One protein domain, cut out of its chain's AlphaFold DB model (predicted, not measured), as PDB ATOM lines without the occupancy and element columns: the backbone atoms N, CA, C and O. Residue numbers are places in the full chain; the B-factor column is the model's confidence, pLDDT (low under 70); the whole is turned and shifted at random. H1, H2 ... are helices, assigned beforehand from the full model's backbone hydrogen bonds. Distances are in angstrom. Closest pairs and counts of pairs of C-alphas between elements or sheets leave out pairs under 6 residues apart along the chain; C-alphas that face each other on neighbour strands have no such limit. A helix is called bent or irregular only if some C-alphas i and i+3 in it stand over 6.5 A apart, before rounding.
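This is residues 26 to 76 of the 80 residues of the protein "Putative cobalt transporter subunit CbtB" of Williamsia limnetica (UniProt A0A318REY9). What shape do these atoms make? A long helix, H1, makes the longest axis, and a short helix, H2, meets its far end at a corner, as an open L, with a loop between them. What stands free? Residues 26 to 45 of H1 stick out at one end, and residues 69 to 76, of which 69 to 74 belong to H2, at the other. How large and of what class is it? The printed part has 51 residues, is all helix with H1 then H2, and is extended, with a radius of gyration of the C-alphas of 16.0 A and spans of 50 by 26 by 11 A.

How does H1, residues 26 to 54, stand to H2, residues 63 to 74? They touch, with residues 48 to 53 and 63 to 65 alone; the closest C-alphas, of Gly 53 and His 65, are 5.2 A apart. They run the same way at a steep tilt of 66 degrees. Are the backbones helical? In H2 every O i to N i+4 pair is within hydrogen-bond range; in H1 22 of 25 are.

Where does H1 run? From C-alpha 26 at (40.975, -29.682, -46.219) it covers 39.1 A to C-alpha 54; it is irregular, but only just: C-alphas 51 and 54 are 6.6 A apart. Where does H2 end? It covers 16.1 A, to C-alpha 74 at (30.587, 18.049, -54.368).

How far does it reach? The two C-alphas farthest apart, of Ser 26 and Gly 76, are 51.2 A apart. Is it continuous and confident? The printed part has no cut, and the link from H1 to H2 is short, with 8 residues. No printed residue is under 70 in pLDDT.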
ATOM      1  N   SER A  26      41.287 -30.640 -45.152       95.62
ATOM      2  CA  SER A  26      40.975 -29.682 -46.219       95.62
ATOM      3  C   SER A  26      39.584 -29.066 -46.043       95.62
ATOM      4  O   SER A  26      39.440 -27.846 -46.088       95.62
ATOM      5  N   ALA A  27      38.569 -29.893 -45.756       94.88
ATOM      6  CA  ALA A  27      37.213 -29.414 -45.500       94.88
ATOM      7  C   ALA A  27      37.158 -28.488 -44.273       94.88
ATOM      8  O   ALA A  27      36.508 -27.445 -44.321       94.88
ATOM      9  N   ILE A  28      37.893 -28.824 -43.208       96.25
ATOM     10  CA  ILE A  28      38.004 -27.986 -42.004       96.25
ATOM     11  C   ILE A  28      38.663 -26.640 -42.335       96.25
ATOM     12  O   ILE A  28      38.151 -25.599 -41.930       96.25
ATOM     13  N   ASN A  29      39.755 -26.635 -43.102       97.62
ATOM     14  CA  ASN A  29      40.452 -25.404 -43.482       97.62
ATOM     15  C   ASN A  29      39.572 -24.484 -44.334       97.62
ATOM     16  O   ASN A  29      39.538 -23.277 -44.096       97.62
ATOM     17  N   VAL A  30      38.839 -25.042 -45.301       97.88
ATOM     18  CA  VAL A  30      37.895 -24.270 -46.119       97.88
ATOM     19  C   VAL A  30      36.783 -23.694 -45.248       97.88
ATOM     20  O   VAL A  30      36.506 -22.498 -45.333       97.88
ATOM     21  N   ALA A  31      36.188 -24.505 -44.372       97.31
ATOM     22  CA  ALA A  31      35.154 -24.040 -43.454       97.31
ATOM     23  C   ALA A  31      35.670 -22.920 -42.536       97.31
ATOM     24  O   ALA A  31      34.983 -21.915 -42.351       97.31
ATOM     25  N   LEU A  32      36.893 -23.052 -42.014       98.19
ATOM     26  CA  LEU A  32      37.525 -22.036 -41.177       98.19
ATOM     27  C   LEU A  32      37.746 -20.735 -41.954       98.19
ATOM     28  O   LEU A  32      37.364 -19.672 -41.474       98.19
ATOM     29  N   MET A  33      38.313 -20.812 -43.159       98.38
ATOM     30  CA  MET A  33      38.565 -19.640 -44.001       98.38
ATOM     31  C   MET A  33      37.275 -18.921 -44.378       98.38
ATOM     32  O   MET A  33      37.212 -17.696 -44.276       98.38
ATOM     33  N   LEU A  34      36.238 -19.663 -44.773       98.44
ATOM     34  CA  LEU A  34      34.930 -19.088 -45.077       98.44
ATOM     35  C   LEU A  34      34.333 -18.423 -43.842       98.44
ATOM     36  O   LEU A  34      33.948 -17.262 -43.914       98.44
ATOM     37  N   THR A  35      34.340 -19.108 -42.698       98.56
ATOM     38  CA  THR A  35      33.793 -18.566 -41.448       98.56
ATOM     39  C   THR A  35      34.515 -17.287 -41.039       98.56
ATOM     40  O   THR A  35      33.868 -16.275 -40.782       98.56
ATOM     41  N   MET A  36      35.849 -17.295 -41.036       98.62
ATOM     42  CA  MET A  36      36.642 -16.118 -40.677       98.62
ATOM     43  C   MET A  36      36.414 -14.971 -41.656       98.62
ATOM     44  O   MET A  36      36.195 -13.841 -41.230       98.62
ATOM     45  N   THR A  37      36.387 -15.256 -42.958       98.56
ATOM     46  CA  THR A  37      36.122 -14.236 -43.981       98.56
ATOM     47  C   THR A  37      34.727 -13.641 -43.813       98.56
ATOM     48  O   THR A  37      34.579 -12.424 -43.847       98.56
ATOM     49  N   THR A  38      33.707 -14.468 -43.579       98.56
ATOM     50  CA  THR A  38      32.340 -14.002 -43.341       98.56
ATOM     51  C   THR A  38      32.256 -13.151 -42.081       98.56
ATOM     52  O   THR A  38      31.674 -12.073 -42.130       98.56
ATOM     53  N   VAL A  39      32.865 -13.577 -40.973       98.62
ATOM     54  CA  VAL A  39      32.885 -12.790 -39.730       98.62
ATOM     55  C   VAL A  39      33.574 -11.446 -39.952       98.62
ATOM     56  O   VAL A  39      33.024 -10.415 -39.575       98.62
ATOM     57  N   LEU A  40      34.733 -11.426 -40.613       98.50
ATOM     58  CA  LEU A  40      35.444 -10.184 -40.923       98.50
ATOM     59  C   LEU A  40      34.631  -9.268 -41.846       98.50
ATOM     60  O   LEU A  40      34.571  -8.064 -41.609       98.50
ATOM     61  N   ALA A  41      33.967  -9.826 -42.859       98.19
ATOM     62  CA  ALA A  41      33.092  -9.068 -43.747       98.19
ATOM     63  C   ALA A  41      31.895  -8.469 -42.992       98.19
ATOM     64  O   ALA A  41      31.560  -7.307 -43.207       98.19
ATOM     65  N   LEU A  42      31.283  -9.226 -42.076       97.69
ATOM     66  CA  LEU A  42      30.190  -8.742 -41.231       97.69
ATOM     67  C   LEU A  42      30.655  -7.653 -40.261       97.69
ATOM     68  O   LEU A  42      29.946  -6.666 -40.085       97.69
ATOM     69  N   LEU A  43      31.847  -7.790 -39.674       96.00
ATOM     70  CA  LEU A  43      32.438  -6.749 -38.832       96.00
ATOM     71  C   LEU A  43      32.685  -5.470 -39.633       96.00
ATOM     72  O   LEU A  43      32.278  -4.394 -39.201       96.00
ATOM     73  N   ALA A  44      33.288  -5.578 -40.819       94.00
ATOM     74  CA  ALA A  44      33.498  -4.429 -41.695       94.00
ATOM     75  C   ALA A  44      32.168  -3.766 -42.082       94.00
ATOM     76  O   ALA A  44      32.036  -2.550 -41.979       94.00
ATOM     77  N   TYR A  45      31.163  -4.557 -42.462       92.50
ATOM     78  CA  TYR A  45      29.826  -4.052 -42.771       92.50
ATOM     79  C   TYR A  45      29.187  -3.326 -41.579       92.50
ATOM     80  O   TYR A  45      28.636  -2.241 -41.750       92.50
ATOM     81  N   TYR A  46      29.297  -3.889 -40.373       91.56
ATOM     82  CA  TYR A  46      28.777  -3.270 -39.159       91.56
ATOM     83  C   TYR A  46      29.451  -1.923 -38.877       91.56
ATOM     84  O   TYR A  46      28.754  -0.922 -38.734       91.56
ATOM     85  N   PHE A  47      30.786  -1.862 -38.864       89.06
ATOM     86  CA  PHE A  47      31.485  -0.609 -38.564       89.06
ATOM     87  C   PHE A  47      31.262   0.456 -39.644       89.06
ATOM     88  O   PHE A  47      30.974   1.602 -39.320       89.06
ATOM     89  N   LEU A  48      31.357   0.101 -40.929       88.19
ATOM     90  CA  LEU A  48      31.248   1.085 -42.013       88.19
ATOM     91  C   LEU A  48      29.800   1.517 -42.272       88.19
ATOM     92  O   LEU A  48      29.555   2.684 -42.563       88.19
ATOM     93  N   GLY A  49      28.853   0.579 -42.234       85.19
ATOM     94  CA  GLY A  49      27.468   0.826 -42.635       85.19
ATOM     95  C   GLY A  49      26.538   1.139 -41.469       85.19
ATOM     96  O   GLY A  49      25.688   2.023 -41.580       85.19
ATOM     97  N   TYR A  50      26.675   0.414 -40.359       87.62
ATOM     98  CA  TYR A  50      25.814   0.605 -39.198       87.62
ATOM     99  C   TYR A  50      26.358   1.742 -38.336       87.62
ATOM    100  O   TYR A  50      25.766   2.818 -38.341       87.62
ATOM    101  N   ASP A  51      27.522   1.537 -37.712       86.31
ATOM    102  CA  ASP A  51      28.097   2.448 -36.713       86.31
ATOM    103  C   ASP A  51      28.432   3.833 -37.289       86.31
ATOM    104  O   ASP A  51      28.094   4.853 -36.697       86.31
ATOM    105  N   GLN A  52      29.009   3.869 -38.493       85.94
ATOM    106  CA  GLN A  52      29.390   5.109 -39.176       85.94
ATOM    107  C   GLN A  52      28.361   5.603 -40.202       85.94
ATOM    108  O   GLN A  52      28.691   6.474 -41.005       85.94
ATOM    109  N   GLY A  53      27.148   5.042 -40.226       80.81
ATOM    110  CA  GLY A  53      26.153   5.320 -41.264       80.81
ATOM    111  C   GLY A  53      24.736   5.460 -40.721       80.81
ATOM    112  O   GLY A  53      24.210   6.571 -40.677       80.81
ATOM    113  N   ALA A  54      24.104   4.339 -40.369       79.12
ATOM    114  CA  ALA A  54      22.698   4.287 -39.963       79.12
ATOM    115  C   ALA A  54      22.459   4.656 -38.488       79.12
ATOM    116  O   ALA A  54      21.445   5.278 -38.175       79.12
ATOM    117  N   VAL A  55      23.343   4.228 -37.583       76.56
ATOM    118  CA  VAL A  55      23.215   4.390 -36.123       76.56
ATOM    119  C   VAL A  55      24.575   4.180 -35.470       76.56
ATOM    120  O   VAL A  55      25.137   3.096 -35.585       76.56
ATOM    121  N   SER A  56      25.064   5.172 -34.726       82.25
ATOM    122  CA  SER A  56      26.340   5.070 -34.016       82.25
ATOM    123  C   SER A  56      26.142   4.534 -32.601       82.25
ATOM    124  O   SER A  56      25.375   5.081 -31.805       82.25
ATOM    125  N   VAL A  57      26.800   3.412 -32.308       80.62
ATOM    126  CA  VAL A  57      26.789   2.752 -30.996       80.62
ATOM    127  C   VAL A  57      27.976   3.223 -30.154       80.62
ATOM    128  O   VAL A  57      27.870   3.273 -28.928       80.62
ATOM    129  N   PHE A  58      29.088   3.604 -30.790       74.38
ATOM    130  CA  PHE A  58      30.317   4.030 -30.108       74.38
ATOM    131  C   PHE A  58      30.514   5.553 -30.009       74.38
ATOM    132  O   PHE A  58      31.509   5.997 -29.435       74.38
ATOM    133  N   GLY A  59      29.579   6.366 -30.503       70.00
ATOM    134  CA  GLY A  59      29.654   7.824 -30.419       70.00
ATOM    135  C   GLY A  59      28.426   8.506 -31.015       70.00
ATOM    136  O   GLY A  59      27.446   7.856 -31.347       70.00
ATOM    137  N   SER A  60      28.453   9.834 -31.121       71.12
ATOM    138  CA  SER A  60      27.424  10.614 -31.831       71.12
ATOM    139  C   SER A  60      27.943  11.232 -33.132       71.12
ATOM    140  O   SER A  60      27.266  12.077 -33.706       71.12
ATOM    141  N   ASP A  61      29.157  10.871 -33.551       71.38
ATOM    142  CA  ASP A  61      29.881  11.486 -34.663       71.38
ATOM    143  C   ASP A  61      30.254  10.414 -35.695       71.38
ATOM    144  O   ASP A  61      30.888   9.409 -35.363       71.38
ATOM    145  N   THR A  62      29.830  10.623 -36.940       83.75
ATOM    146  CA  THR A  62      29.959   9.667 -38.044       83.75
ATOM    147  C   THR A  62      30.749  10.284 -39.197       83.75
ATOM    148  O   THR A  62      30.194  10.636 -40.236       83.75
ATOM    149  N   HIS A  63      32.072  10.378 -39.052       86.12
ATOM    150  CA  HIS A  63      32.949  10.995 -40.059       86.12
ATOM    151  C   HIS A  63      32.814  10.405 -41.473       86.12
ATOM    152  O   HIS A  63      32.929  11.121 -42.466       86.12
ATOM    153  N   VAL A  64      32.578   9.092 -41.592       86.62
ATOM    154  CA  VAL A  64      32.390   8.450 -42.905       86.62
ATOM    155  C   VAL A  64      31.053   8.865 -43.524       86.62
ATOM    156  O   VAL A  64      31.012   9.137 -44.724       86.62
ATOM    157  N   HIS A  65      29.985   8.964 -42.723       87.75
ATOM    158  CA  HIS A  65      28.683   9.464 -43.169       87.75
ATOM    159  C   HIS A  65      28.821  10.869 -43.749       87.75
ATOM    160  O   HIS A  65      28.370  11.109 -44.865       87.75
ATOM    161  N   GLU A  66      29.478  11.775 -43.027       87.69
ATOM    162  CA  GLU A  66      29.647  13.171 -43.439       87.69
ATOM    163  C   GLU A  66      30.537  13.294 -44.674       87.69
ATOM    164  O   GLU A  66      30.173  13.977 -45.623       87.69
ATOM    165  N   PHE A  67      31.645  12.548 -44.743       89.69
ATOM    166  CA  PHE A  67      32.497  12.531 -45.933       89.69
ATOM    167  C   PHE A  67      31.738  12.089 -47.194       89.69
ATOM    168  O   PHE A  67      31.864  12.706 -48.257       89.69
ATOM    169  N   VAL A  68      30.946  11.015 -47.102       88.94
ATOM    170  CA  VAL A  68      30.152  10.509 -48.235       88.94
ATOM    171  C   VAL A  68      29.013  11.472 -48.569       88.94
ATOM    172  O   VAL A  68      28.731  11.724 -49.745       88.94
ATOM    173  N   HIS A  69      28.381  12.033 -47.543       90.69
ATOM    174  CA  HIS A  69      27.354  13.055 -47.668       90.69
ATOM    175  C   HIS A  69      27.887  14.305 -48.388       90.69
ATOM    176  O   HIS A  69      27.272  14.767 -49.346       90.69
ATOM    177  N   ASP A  70      29.072  14.788 -48.030       92.88
ATOM    178  CA  ASP A  70      29.709  15.951 -48.650       92.88
ATOM    179  C   ASP A  70      30.211  15.651 -50.062       92.88
ATOM    180  O   ASP A  70      30.069  16.473 -50.968       92.88
ATOM    181  N   SER A  71      30.725  14.442 -50.296       93.38
ATOM    182  CA  SER A  71      31.149  13.998 -51.627       93.38
ATOM    183  C   SER A  71      29.990  14.003 -52.625       93.38
ATOM    184  O   SER A  71      30.174  14.394 -53.780       93.38
ATOM    185  N   ARG A  72      28.772  13.623 -52.208       93.12
ATOM    186  CA  ARG A  72      27.602  13.672 -53.104       93.12
ATOM    187  C   ARG A  72      27.247  15.111 -53.478       93.12
ATOM    188  O   ARG A  72      26.932  15.364 -54.637       93.12
ATOM    189  N   HIS A  73      27.363  16.044 -52.532       93.50
ATOM    190  CA  HIS A  73      27.144  17.466 -52.792       93.50
ATOM    191  C   HIS A  73      28.217  18.037 -53.709       93.50
ATOM    192  O   HIS A  73      27.890  18.770 -54.640       93.50
ATOM    193  N   PHE A  74      29.479  17.657 -53.500       92.44
ATOM    194  CA  PHE A  74      30.587  18.049 -54.368       92.44
ATOM    195  C   PHE A  74      30.377  17.582 -55.815       92.44
ATOM    196  O   PHE A  74      30.656  18.319 -56.757       92.44
ATOM    197  N   LEU A  75      29.822  16.384 -55.998       93.81
ATOM    198  CA  LEU A  75      29.464  15.842 -57.310       93.81
ATOM    199  C   LEU A  75      28.130  16.389 -57.861       93.81
ATOM    200  O   LEU A  75      27.705  15.979 -58.940       93.81
ATOM    201  N   GLY A  76      27.471  17.315 -57.152       91.19
ATOM    202  CA  GLY A  76      26.230  17.970 -57.573       91.19
ATOM    203  C   GLY A  76      24.967  17.121 -57.416       91.19
ATOM    204  O   GLY A  76      23.905  17.519 -57.896       91.19
TER     205      GLY A  76